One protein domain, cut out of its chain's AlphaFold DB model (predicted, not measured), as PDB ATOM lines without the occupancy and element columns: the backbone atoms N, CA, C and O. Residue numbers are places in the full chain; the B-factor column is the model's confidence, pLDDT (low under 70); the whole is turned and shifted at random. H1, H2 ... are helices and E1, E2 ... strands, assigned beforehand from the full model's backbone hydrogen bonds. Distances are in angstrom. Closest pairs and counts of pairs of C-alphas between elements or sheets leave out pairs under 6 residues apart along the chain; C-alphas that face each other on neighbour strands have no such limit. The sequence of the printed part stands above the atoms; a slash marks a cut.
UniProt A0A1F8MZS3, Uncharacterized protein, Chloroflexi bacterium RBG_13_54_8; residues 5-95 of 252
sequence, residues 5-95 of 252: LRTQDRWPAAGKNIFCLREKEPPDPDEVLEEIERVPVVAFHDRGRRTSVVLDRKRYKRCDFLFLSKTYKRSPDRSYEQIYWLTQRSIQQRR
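Overview. This is residues 5 to 95 of the 252 residues of an uncharacterized protein of Chloroflexi bacterium RBG_13_54_8 (UniProt A0A1F8MZS3). One twisted antiparallel sheet of six strands, curled like part of a barrel, is built on a long hairpin of E5 and E6 that reaches well past the other strands to its turn. E1 and E2 lie on one side of this hairpin and E4 and E3 on the other; the short helix H1 sits at the end of E6, and a long loop swings out from E2 to E3, its residues 27 to 35 sticking out. The printed part has 91 residues with six named strands and one named helix, in the order E1 E2 E3 E4 E5 E6 H1; the sheet's order is E1 E2 E6 E5 E4 E3, and the class is mostly strand. The whole is flat, spanning 45 by 42 by 22 A, and only just loose, close to compact, with a radius of gyration of the C-alphas of 15.0 A.

Arrangement. E5, residues 62 to 72, and E6, residues 75 to 87, form an antiparallel hairpin with a tight link; N 66 and O 84 are 2.8 A apart, within hydrogen-bond range. E6 bends by 76 degrees at residue 78. E2, residues 17 to 23, is the antiparallel neighbour of E6, with N 20 and O 83 at 2.8 A. The pairing of E2 is staggered: its residues 17 to 20 pair with E6 and its residues 20 to 22 with E1, residues 5 to 7. E1 is an edge strand and forms a hairpin with E2, N 6 and O 21 being 2.9 A apart. E4, residues 50 to 55, is antiparallel to E5, with N 53 and O 63 at 2.8 A. E3, residues 41 to 46, is the other edge strand and the antiparallel neighbour of E4, with N 45 and O 52 at 3.0 A. E3, E4, E5 and E6 make a meander, each strand the antiparallel neighbour of the one before. H1, residues 88 to 94, is on the sheet but only grazes it with residues 88 to 91; its closest C-alphas to E5 are those of Gln 88 and Cys 63, 5.8 A apart. Every O i to N i+4 pair in H1 is within hydrogen-bond range. E1 and E3 are apart.

Along the chain. E6 measures 32.7 A from first to last C-alpha, E5 31.7 A, E2 18.7 A, E4 16.0 A and E3 13.8 A. E1 begins at C-alpha 5 (42.715, 15.993, 18.578). E6 begins at C-alpha 75 (38.687, 40.532, 25.857), and H1 ends at C-alpha 94 (49.470, 15.394, 40.748).

Size, cuts and confidence. The two C-alphas farthest apart are those of Lys 58 and Arg 74, at 45.8 A. The printed part has no cut. The link from E2 to E3, residues 24 to 40, is long. The mean pLDDT of the printed part is 85.9; residues 14 to 15 and residue 95 are under 70.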
ATOM      1  N   LEU A   5      41.809  15.133  17.830       92.06
ATOM      2  CA  LEU A   5      42.715  15.993  18.578       92.06
ATOM      3  C   LEU A   5      44.115  15.929  17.968       92.06
ATOM      4  O   LEU A   5      44.684  14.843  17.869       92.06
ATOM      5  N   ARG A   6      44.716  17.085  17.668       90.88
ATOM      6  CA  ARG A   6      46.168  17.177  17.468       90.88
ATOM      7  C   ARG A   6      46.852  17.200  18.826       90.88
ATOM      8  O   ARG A   6      46.475  17.969  19.715       90.88
ATOM      9  N   THR A   7      47.859  16.353  18.996       91.50
ATOM     10  CA  THR A   7      48.572  16.176  20.266       91.50
ATOM     11  C   THR A   7      50.082  16.179  20.034       91.50
ATOM     12  O   THR A   7      50.546  15.893  18.936       91.50
ATOM     13  N   GLN A   8      50.859  16.547  21.057       86.88
ATOM     14  CA  GLN A   8      52.321  16.679  20.943       86.88
ATOM     15  C   GLN A   8      53.078  15.344  20.997       86.88
ATOM     16  O   GLN A   8      54.271  15.311  20.715       86.88
ATOM     17  N   ASP A   9      52.425  14.265  21.427       86.44
ATOM     18  CA  ASP A   9      53.057  12.962  21.632       86.44
ATOM     19  C   ASP A   9      51.999  11.857  21.482       86.44
ATOM     20  O   ASP A   9      50.812  12.091  21.715       86.44
ATOM     21  N   ARG A  10      52.427  10.643  21.124       86.19
ATOM     22  CA  ARG A  10      51.550   9.491  20.834       86.19
ATOM     23  C   ARG A  10      50.751   9.049  22.058       86.19
ATOM     24  O   ARG A  10      49.645   8.529  21.934       86.19
ATOM     25  N   TRP A  11      51.322   9.228  23.249       84.44
ATOM     26  CA  TRP A  11      50.650   8.958  24.515       84.44
ATOM     27  C   TRP A  11      51.287   9.762  25.660       84.44
ATOM     28  O   TRP A  11      52.514   9.847  25.715       84.44
ATOM     29  N   PRO A  12      50.528  10.301  26.639       80.06
ATOM     30  CA  PRO A  12      51.130  11.045  27.740       80.06
ATOM     31  C   PRO A  12      52.026  10.141  28.586       80.06
ATOM     32  O   PRO A  12      51.558   9.192  29.229       80.06
ATOM     33  N   ALA A  13      53.320  10.462  28.624       74.56
ATOM     34  CA  ALA A  13      54.265   9.823  29.527       74.56
ATOM     35  C   ALA A  13      53.812   9.954  30.995       74.56
ATOM     36  O   ALA A  13      53.062  10.861  31.374       74.56
ATOM     37  N   ALA A  14      54.279   9.042  31.850       68.81
ATOM     38  CA  ALA A  14      53.946   9.057  33.272       68.81
ATOM     39  C   ALA A  14      54.263  10.428  33.906       68.81
ATOM     40  O   ALA A  14      55.398  10.892  33.851       68.81
ATOM     41  N   GLY A  15      53.252  11.069  34.502       68.00
ATOM     42  CA  GLY A  15      53.388  12.365  35.182       68.00
ATOM     43  C   GLY A  15      53.294  13.602  34.284       68.00
ATOM     44  O   GLY A  15      53.296  14.721  34.802       68.00
ATOM     45  N   LYS A  16      53.164  13.431  32.961       80.88
ATOM     46  CA  LYS A  16      52.939  14.529  32.014       80.88
ATOM     47  C   LYS A  16      51.481  14.573  31.557       80.88
ATOM     48  O   LYS A  16      50.798  13.554  31.472       80.88
ATOM     49  N   ASN A  17      51.024  15.786  31.265       87.00
ATOM     50  CA  ASN A  17      49.762  16.049  30.583       87.00
ATOM     51  C   ASN A  17      50.109  16.584  29.204       87.00
ATOM     52  O   ASN A  17      50.997  17.430  29.107       87.00
ATOM     53  N   ILE A  18      49.401  16.134  28.176       90.62
ATOM     54  CA  ILE A  18      49.604  16.652  26.824       90.62
ATOM     55  C   ILE A  18      48.527  17.691  26.540       90.62
ATOM     56  O   ILE A  18      47.343  17.434  26.750       90.62
ATOM     57  N   PHE A  19      48.936  18.871  26.089       91.19
ATOM     58  CA  PHE A  19      48.004  19.849  25.545       91.19
ATOM     59  C   PHE A  19      47.523  19.383  24.167       91.19
ATOM     60  O   PHE A  19      48.324  18.912  23.359       91.19
ATOM     61  N   CYS A  20      46.221  19.495  23.928       93.56
ATOM     62  CA  CYS A  20      45.574  19.037  22.708       93.56
ATOM     63  C   CYS A  20      44.833  20.194  22.034       93.56
ATOM     64  O   CYS A  20      44.241  21.036  22.714       93.56
ATOM     65  N   LEU A  21      44.831  20.194  20.704       91.25
ATOM     66  CA  LEU A  21      44.015  21.085  19.881       91.25
ATOM     67  C   LEU A  21      42.880  20.282  19.256       91.25
ATOM     68  O   LEU A  21      43.125  19.207  18.716       91.25
ATOM     69  N   ARG A  22      41.649  20.789  19.351       91.56
ATOM     70  CA  ARG A  22      40.489  20.164  18.718       91.56
ATOM     71  C   ARG A  22      40.461  20.487  17.236       91.56
ATOM     72  O   ARG A  22      40.465  21.660  16.874       91.56
ATOM     73  N   GLU A  23      40.330  19.449  16.426       89.94
ATOM     74  CA  GLU A  23      39.981  19.598  15.020       89.94
ATOM     75  C   GLU A  23      38.464  19.656  14.856       89.94
ATOM     76  O   GLU A  23      37.722  18.899  15.490       89.94
ATOM     77  N   LYS A  24      38.004  20.601  14.034       85.44
ATOM     78  CA  LYS A  24      36.574  20.773  13.730       85.44
ATOM     79  C   LYS A  24      36.114  19.893  12.579       85.44
ATOM     80  O   LYS A  24      34.928  19.586  12.496       85.44
ATOM     81  N   GLU A  25      37.048  19.500  11.731       84.06
ATOM     82  CA  GLU A  25      36.837  18.672  10.555       84.06
ATOM     83  C   GLU A  25      37.761  17.452  10.660       84.06
ATOM     84  O   GLU A  25      38.781  17.511  11.356       84.06
ATOM     85  N   PRO A  26      37.387  16.304  10.074       77.88
ATOM     86  CA  PRO A  26      38.328  15.202   9.944       77.88
ATOM     87  C   PRO A  26      39.563  15.664   9.152       77.88
ATOM     88  O   PRO A  26      39.460  16.624   8.387       77.88
ATOM     89  N   PRO A  27      40.718  14.994   9.316       76.50
ATOM     90  CA  PRO A  27      41.890  15.286   8.502       76.50
ATOM     91  C   PRO A  27      41.554  15.280   7.010       76.50
ATOM     92  O   PRO A  27      40.776  14.432   6.559       76.50
ATOM     93  N   ASP A  28      42.136  16.226   6.276       79.69
ATOM     94  CA  ASP A  28      41.975  16.331   4.828       79.69
ATOM     95  C   ASP A  28      42.462  15.026   4.165       79.69
ATOM     96  O   ASP A  28      43.495  14.498   4.591       79.69
ATOM     97  N   PRO A  29      41.760  14.478   3.155       74.44
ATOM     98  CA  PRO A  29      42.261  13.357   2.362       74.44
ATOM     99  C   PRO A  29      43.698  13.531   1.843       74.44
ATOM    100  O   PRO A  29      44.400  12.530   1.693       74.44
ATOM    101  N   ASP A  30      44.137  14.772   1.606       80.94
ATOM    102  CA  ASP A  30      45.488  15.098   1.135       80.94
ATOM    103  C   ASP A  30      46.527  15.200   2.278       80.94
ATOM    104  O   ASP A  30      47.736  15.275   2.028       80.94
ATOM    105  N   GLU A  31      46.101  15.183   3.549       82.06
ATOM    106  CA  GLU A  31      47.007  15.156   4.701       82.06
ATOM    107  C   GLU A  31      47.619  13.752   4.842       82.06
ATOM    108  O   GLU A  31      46.944  12.770   5.160       82.06
ATOM    109  N   VAL A  32      48.935  13.640   4.627       79.56
ATOM    110  CA  VAL A  32      49.657  12.364   4.736       79.56
ATOM    111  C   VAL A  32      49.764  11.947   6.205       79.56
ATOM    112  O   VAL A  32      50.708  12.312   6.911       79.56
ATOM    113  N   LEU A  33      48.786  11.171   6.669       84.19
ATOM    114  CA  LEU A  33      48.742  10.602   8.012       84.19
ATOM    115  C   LEU A  33      48.971   9.088   7.975       84.19
ATOM    116  O   LEU A  33      48.263   8.350   7.295       84.19
ATOM    117  N   GLU A  34      49.938   8.615   8.760       86.81
ATOM    118  CA  GLU A  34      50.162   7.188   8.998       86.81
ATOM    119  C   GLU A  34      49.403   6.738  10.257       86.81
ATOM    120  O   GLU A  34      49.541   7.327  11.334       86.81
ATOM    121  N   GLU A  35      48.612   5.668  10.147       88.50
ATOM    122  CA  GLU A  35      47.965   5.053  11.306       88.50
ATOM    123  C   GLU A  35      48.993   4.306  12.164       88.50
ATOM    124  O   GLU A  35      49.401   3.190  11.856       88.50
ATOM    125  N   ILE A  36      49.389   4.920  13.280       90.19
ATOM    126  CA  ILE A  36      50.363   4.328  14.208       90.19
ATOM    127  C   ILE A  36      49.735   3.265  15.124       90.19
ATOM    128  O   ILE A  36      50.387   2.283  15.477       90.19
ATOM    129  N   GLU A  37      48.499   3.479  15.582       90.12
ATOM    130  CA  GLU A  37      47.809   2.573  16.508       90.12
ATOM    131  C   GLU A  37      46.287   2.724  16.371       90.12
ATOM    132  O   GLU A  37      45.760   3.838  16.397       90.12
ATOM    133  N   ARG A  38      45.568   1.597  16.326       92.62
ATOM    134  CA  ARG A  38      44.106   1.538  16.430       92.62
ATOM    135  C   ARG A  38      43.707   0.591  17.547       92.62
ATOM    136  O   ARG A  38      44.054  -0.586  17.535       92.62
ATOM    137  N   VAL A  39      42.964   1.115  18.519       94.25
ATOM    138  CA  VAL A  39      42.554   0.366  19.714       94.25
ATOM    139  C   VAL A  39      41.044   0.471  19.902       94.25
ATOM    140  O   VAL A  39      40.521   1.589  19.894       94.25
ATOM    141  N   PRO A  40      40.330  -0.646  20.123       95.62
ATOM    142  CA  PRO A  40      38.918  -0.609  20.479       95.62
ATOM    143  C   PRO A  40      38.674   0.190  21.765       95.62
ATOM    144  O   PRO A  40      39.431   0.093  22.737       95.62
ATOM    145  N   VAL A  41      37.592   0.969  21.795       95.00
ATOM    146  CA  VAL A  41      37.156   1.693  22.994       95.00
ATOM    147  C   VAL A  41      36.171   0.815  23.761       95.00
ATOM    148  O   VAL A  41      35.087   0.518  23.274       95.00
ATOM    149  N   VAL A  42      36.546   0.420  24.977       96.25
ATOM    150  CA  VAL A  42      35.694  -0.356  25.893       96.25
ATOM    151  C   VAL A  42      34.634   0.534  26.530       96.25
ATOM    152  O   VAL A  42      33.505   0.106  26.739       96.25
ATOM    153  N   ALA A  43      35.004   1.766  26.883       93.88
ATOM    154  CA  ALA A  43      34.085   2.717  27.488       93.88
ATOM    155  C   ALA A  43      34.474   4.157  27.156       93.88
ATOM    156  O   ALA A  43      35.650   4.521  27.197       93.88
ATOM    157  N   PHE A  44      33.461   4.975  26.883       92.38
ATOM    158  CA  PHE A  44      33.580   6.396  26.594       92.38
ATOM    159  C   PHE A  44      32.480   7.127  27.360       92.38
ATOM    160  O   PHE A  44      31.299   6.857  27.152       92.38
ATOM    161  N   HIS A  45      32.861   8.008  28.284       89.38
ATOM    162  CA  HIS A  45      31.898   8.684  29.151       89.38
ATOM    163  C   HIS A  45      32.265  10.138  29.389       89.38
ATOM    164  O   HIS A  45      33.351  10.429  29.898       89.38
ATOM    165  N   ASP A  46      31.299  11.016  29.158       85.81
ATOM    166  CA  ASP A  46      31.378  12.412  29.553       85.81
ATOM    167  C   ASP A  46      30.973  12.576  31.026       85.81
ATOM    168  O   ASP A  46      30.016  11.981  31.526       85.81
ATOM    169  N   ARG A  47      31.766  13.348  31.764       80.81
ATOM    170  CA  ARG A  47      31.637  13.620  33.202       80.81
ATOM    171  C   ARG A  47      31.800  15.116  33.444       80.81
ATOM    172  O   ARG A  47      32.743  15.562  34.107       80.81
ATOM    173  N   GLY A  48      30.894  15.894  32.857       79.25
ATOM    174  CA  GLY A  48      30.991  17.350  32.801       79.25
ATOM    175  C   GLY A  48      32.197  17.761  31.959       79.25
ATOM    176  O   GLY A  48      32.311  17.385  30.802       79.25
ATOM    177  N   ARG A  49      33.168  18.449  32.563       82.31
ATOM    178  CA  ARG A  49      34.375  18.950  31.869       82.31
ATOM    179  C   ARG A  49      35.384  17.875  31.443       82.31
ATOM    180  O   ARG A  49      36.463  18.212  30.961       82.31
ATOM    181  N   ARG A  50      35.117  16.596  31.699       88.38
ATOM    182  CA  ARG A  50      36.035  15.501  31.366       88.38
ATOM    183  C   ARG A  50      35.347  14.445  30.534       88.38
ATOM    184  O   ARG A  50      34.282  13.985  30.921       88.38
ATOM    185  N   THR A  51      36.038  13.967  29.516       90.81
ATOM    186  CA  THR A  51      35.686  12.744  28.798       90.81
ATOM    187  C   THR A  51      36.666  11.658  29.208       90.81
ATOM    188  O   THR A  51      37.864  11.766  28.949       90.81
ATOM    189  N   SER A  52      36.177  10.613  29.870       92.38
ATOM    190  CA  SER A  52      36.984   9.449  30.235       92.38
ATOM    191  C   SER A  52      36.907   8.391  29.146       92.38
ATOM    192  O   SER A  52      35.813   7.995  28.741       92.38
ATOM    193  N   VAL A  53      38.066   7.872  28.752       93.44
ATOM    194  CA  VAL A  53      38.197   6.811  27.757       93.44
ATOM    195  C   VAL A  53      38.890   5.606  28.386       93.44
ATOM    196  O   VAL A  53      39.931   5.720  29.045       93.44
ATOM    197  N   VAL A  54      38.300   4.432  28.181       94.56
ATOM    198  CA  VAL A  54      38.888   3.135  28.514       94.56
ATOM    199  C   VAL A  54      39.106   2.375  27.214       94.56
ATOM    200  O   VAL A  54      38.152   2.063  26.514       94.56
ATOM    201  N   LEU A  55      40.361   2.077  26.906       94.75
ATOM    202  CA  LEU A  55      40.778   1.355  25.706       94.75
ATOM    203  C   LEU A  55      40.901  -0.145  25.983       94.75
ATOM    204  O   LEU A  55      41.144  -0.545  27.123       94.75
ATOM    205  N   ASP A  56      40.777  -0.987  24.963       96.25
ATOM    206  CA  ASP A  56      40.955  -2.432  25.102       96.25
ATOM    207  C   ASP A  56      42.427  -2.840  24.969       96.25
ATOM    208  O   ASP A  56      42.902  -3.261  23.918       96.25
ATOM    209  N   ARG A  57      43.195  -2.637  26.045       92.75
ATOM    210  CA  ARG A  57      44.615  -3.015  26.105       92.75
ATOM    211  C   ARG A  57      45.133  -3.202  27.526       92.75
ATOM    212  O   ARG A  57      44.523  -2.765  28.504       92.75
ATOM    213  N   LYS A  58      46.307  -3.834  27.643       89.75
ATOM    214  CA  LYS A  58      46.950  -4.160  28.931       89.75
ATOM    215  C   LYS A  58      47.554  -2.942  29.637       89.75
ATOM    216  O   LYS A  58      47.368  -2.767  30.838       89.75
ATOM    217  N   ARG A  59      48.303  -2.107  28.910       87.62
ATOM    218  CA  ARG A  59      48.956  -0.895  29.439       87.62
ATOM    219  C   ARG A  59      48.280   0.342  28.881       87.62
ATOM    220  O   ARG A  59      47.670   0.279  27.826       87.62
ATOM    221  N   TYR A  60      48.379   1.459  29.605       86.94
ATOM    222  CA  TYR A  60      47.817   2.738  29.160       86.94
ATOM    223  C   TYR A  60      46.314   2.656  28.834       86.94
ATOM    224  O   TYR A  60      45.811   3.264  27.894       86.94
ATOM    225  N   LYS A  61      45.591   1.860  29.628       91.50
ATOM    226  CA  LYS A  61      44.189   1.510  29.388       91.50
ATOM    227  C   LYS A  61      43.220   2.672  29.616       91.50
ATOM    228  O   LYS A  61      42.161   2.702  29.009       91.50
ATOM    229  N   ARG A  62      43.541   3.590  30.532       92.88
ATOM    230  CA  ARG A  62      42.612   4.624  31.017       92.88
ATOM    231  C   ARG A  62      43.219   6.011  30.891       92.88
ATOM    232  O   ARG A  62      44.325   6.252  31.395       92.88
ATOM    233  N   CYS A  63      42.469   6.915  30.283       91.50
ATOM    234  CA  CYS A  63      42.815   8.321  30.182       91.50
ATOM    235  C   CYS A  63      41.567   9.203  30.265       91.50
ATOM    236  O   CYS A  63      40.450   8.745  30.034       91.50
ATOM    237  N   ASP A  64      41.785  10.467  30.608       92.12
ATOM    238  CA  ASP A  64      40.781  11.520  30.544       92.12
ATOM    239  C   ASP A  64      41.246  12.587  29.550       92.12
ATOM    240  O   ASP A  64      42.427  12.947  29.524       92.12
ATOM    241  N   PHE A  65      40.308  13.160  28.807       92.44
ATOM    242  CA  PHE A  65      40.458  14.458  28.165       92.44
ATOM    243  C   PHE A  65      39.730  15.494  29.019       92.44
ATOM    244  O   PHE A  65      38.539  15.363  29.283       92.44
ATOM    245  N   LEU A  66      40.461  16.486  29.519       89.81
ATOM    246  CA  LEU A  66      39.929  17.585  30.318       89.81
ATOM    247  C   LEU A  66      39.741  18.807  29.425       89.81
ATOM    248  O   LEU A  66      40.728  19.364  28.947       89.81
ATOM    249  N   PHE A  67      38.497  19.238  29.280       88.88
ATOM    250  CA  PHE A  67      38.090  20.410  28.519       88.88
ATOM    251  C   PHE A  67      37.907  21.591  29.471       88.88
ATOM    252  O   PHE A  67      37.208  21.504  30.484       88.88
ATOM    253  N   LEU A  68      38.577  22.701  29.182       86.88
ATOM    254  CA  LEU A  68      38.510  23.931  29.960       86.88
ATOM    255  C   LEU A  68      38.184  25.091  29.031       86.88
ATOM    256  O   LEU A  68      38.840  25.258  28.010       86.88
ATOM    257  N   SER A  69      37.238  25.933  29.429       83.94
ATOM    258  CA  SER A  69      37.018  27.233  28.801       83.94
ATOM    259  C   SER A  69      37.750  28.303  29.612       83.94
ATOM    260  O   SER A  69      37.621  28.354  30.840       83.94
ATOM    261  N   LYS A  70      38.572  29.120  28.950       82.12
ATOM    262  CA  LYS A  70      39.261  30.270  29.552       82.12
ATOM    263  C   LYS A  70      38.872  31.544  28.828       82.12
ATOM    264  O   LYS A  70      38.800  31.558  27.608       82.12
ATOM    265  N   THR A  71      38.691  32.629  29.565       82.44
ATOM    266  CA  THR A  71      38.482  33.957  28.982       82.44
ATOM    267  C   THR A  71      39.807  34.565  28.524       82.44
ATOM    268  O   THR A  71      40.867  34.349  29.128       82.44
ATOM    269  N   TYR A  72      39.776  35.321  27.426       79.38
ATOM    270  CA  TYR A  72      40.947  36.067  26.980       79.38
ATOM    271  C   TYR A  72      41.223  37.226  27.940       79.38
ATOM    272  O   TYR A  72      40.349  38.039  28.222       79.38
ATOM    273  N   LYS A  73      42.480  37.369  28.386       76.31
ATOM    274  CA  LYS A  73      42.884  38.440  29.319       76.31
ATOM    275  C   LYS A  73      42.558  39.856  28.824       76.31
ATOM    276  O   LYS A  73      42.382  40.749  29.639       76.31
ATOM    277  N   ARG A  74      42.537  40.066  27.503       75.56
ATOM    278  CA  ARG A  74      42.307  41.373  26.855       75.56
ATOM    279  C   ARG A  74      40.885  41.548  26.310       75.56
ATOM    280  O   ARG A  74      40.560  42.619  25.815       75.56
ATOM    281  N   SER A  75      40.060  40.508  26.364       72.88
ATOM    282  CA  SER A  75      38.687  40.532  25.857       72.88
ATOM    283  C   SER A  75      37.854  39.582  26.715       72.88
ATOM    284  O   SER A  75      37.744  38.405  26.369       72.88
ATOM    285  N   PRO A  76      37.323  40.064  27.853       73.00
ATOM    286  CA  PRO A  76      36.562  39.243  28.798       73.00
ATOM    287  C   PRO A  76      35.368  38.527  28.152       73.00
ATOM    288  O   PRO A  76      35.002  37.440  28.589       73.00
ATOM    289  N   ASP A  77      34.834  39.102  27.072       77.38
ATOM    290  CA  ASP A  77      33.661  38.612  26.339       77.38
ATOM    291  C   ASP A  77      33.983  37.456  25.381       77.38
ATOM    292  O   ASP A  77      33.086  36.850  24.797       77.38
ATOM    293  N   ARG A  78      35.270  37.143  25.181       78.69
ATOM    294  CA  ARG A  78      35.715  36.026  24.343       78.69
ATOM    295  C   ARG A  78      36.336  34.939  25.211       78.69
ATOM    296  O   ARG A  78      37.186  35.210  26.064       78.69
ATOM    297  N   SER A  79      35.978  33.693  24.932       84.12
ATOM    298  CA  SER A  79      36.576  32.509  25.542       84.12
ATOM    299  C   SER A  79      37.303  31.647  24.509       84.12
ATOM    300  O   SER A  79      37.086  31.765  23.302       84.12
ATOM    301  N   TYR A  80      38.223  30.810  24.983       84.75
ATOM    302  CA  TYR A  80      38.914  29.803  24.189       84.75
ATOM    303  C   TYR A  80      38.994  28.475  24.938       84.75
ATOM    304  O   TYR A  80      39.081  28.432  26.170       84.75
ATOM    305  N   GLU A  81      38.975  27.389  24.169       88.31
ATOM    306  CA  GLU A  81      39.062  26.025  24.678       88.31
ATOM    307  C   GLU A  81      40.526  25.640  24.940       88.31
ATOM    308  O   GLU A  81      41.433  25.937  24.160       88.31
ATOM    309  N   GLN A  82      40.764  24.950  26.052       91.25
ATOM    310  CA  GLN A  82      41.994  24.221  26.317       91.25
ATOM    311  C   GLN A  82      41.660  22.770  26.628       91.25
ATOM    312  O   GLN A  82      40.888  22.496  27.547       91.25
ATOM    313  N   ILE A  83      42.307  21.852  25.915       92.88
ATOM    314  CA  ILE A  83      42.131  20.418  26.118       92.88
ATOM    315  C   ILE A  83      43.432  19.840  26.653       92.88
ATOM    316  O   ILE A  83      44.511  20.092  26.115       92.88
ATOM    317  N   TYR A  84      43.337  19.052  27.719       91.75
ATOM    318  CA  TYR A  84      44.471  18.321  28.269       91.75
ATOM    319  C   TYR A  84      44.190  16.829  28.291       91.75
ATOM    320  O   TYR A  84      43.203  16.387  28.874       91.75
ATOM    321  N   TRP A  85      45.111  16.051  27.737       92.75
ATOM    322  CA  TRP A  85      45.101  14.604  27.815       92.75
ATOM    323  C   TRP A  85      45.872  14.125  29.044       92.75
ATOM    324  O   TRP A  85      47.056  14.428  29.232       92.75
ATOM    325  N   LEU A  86      45.171  13.397  29.906       90.31
ATOM    326  CA  LEU A  86      45.614  12.978  31.226       90.31
ATOM    327  C   LEU A  86      45.590  11.453  31.321       90.31
ATOM    328  O   LEU A  86      44.561  10.824  31.091       90.31
ATOM    329  N   THR A  87      46.689  10.835  31.745       87.81
ATOM    330  CA  THR A  87      46.683   9.406  32.099       87.81
ATOM    331  C   THR A  87      46.268   9.193  33.549       87.81
ATOM    332  O   THR A  87      46.491  10.057  34.400       87.81
ATOM    333  N   GLN A  88      45.753   7.998  33.870       85.00
ATOM    334  CA  GLN A  88      45.463   7.609  35.257       85.00
ATOM    335  C   GLN A  88      46.658   7.878  36.196       85.00
ATOM    336  O   GLN A  88      46.480   8.415  37.289       85.00
ATOM    337  N   ARG A  89      47.884   7.555  35.758       83.75
ATOM    338  CA  ARG A  89      49.109   7.756  36.549       83.75
ATOM    339  C   ARG A  89      49.424   9.238  36.774       83.75
ATOM    340  O   ARG A  89      49.770   9.604  37.893       83.75
ATOM    341  N   SER A  90      49.258  10.086  35.753       82.94
ATOM    342  CA  SER A  90      49.442  11.539  35.899       82.94
ATOM    343  C   SER A  90      48.454  12.139  36.906       82.94
ATOM    344  O   SER A  90      48.844  12.890  37.804       82.94
ATOM    345  N   ILE A  91      47.178  11.741  36.822       82.06
ATOM    346  CA  ILE A  91      46.131  12.200  37.744       82.06
ATOM    347  C   ILE A  91      46.473  11.817  39.192       82.06
ATOM    348  O   ILE A  91      46.357  12.651  40.090       82.06
ATOM    349  N   GLN A  92      46.931  10.582  39.424       81.94
ATOM    350  CA  GLN A  92      47.312  10.101  40.756       81.94
ATOM    351  C   GLN A  92      48.514  10.856  41.339       81.94
ATOM    352  O   GLN A  92      48.490  11.226  42.513       81.94
ATOM    353  N   GLN A  93      49.550  11.103  40.531       81.50
ATOM    354  CA  GLN A  93      50.771  11.778  40.979       81.50
ATOM    355  C   GLN A  93      50.533  13.250  41.320       81.50
ATOM    356  O   GLN A  93      51.035  13.725  42.334       81.50
ATOM    357  N   ARG A  94      49.738  13.967  40.514       73.56
ATOM    358  CA  ARG A  94      49.470  15.394  40.748       73.56
ATOM    359  C   ARG A  94      48.573  15.681  41.947       73.56
ATOM    360  O   ARG A  94      48.596  16.817  42.394       73.56
ATOM    361  N   ARG A  95      47.789  14.702  42.431       67.44
ATOM    362  CA  ARG A  95      46.793  14.854  43.515       67.44
ATOM    363  C   ARG A  95      45.950  16.132  43.342       67.44
ATOM    364  O   ARG A  95      46.295  17.170  43.899       67.44
TER     365      ARG A  95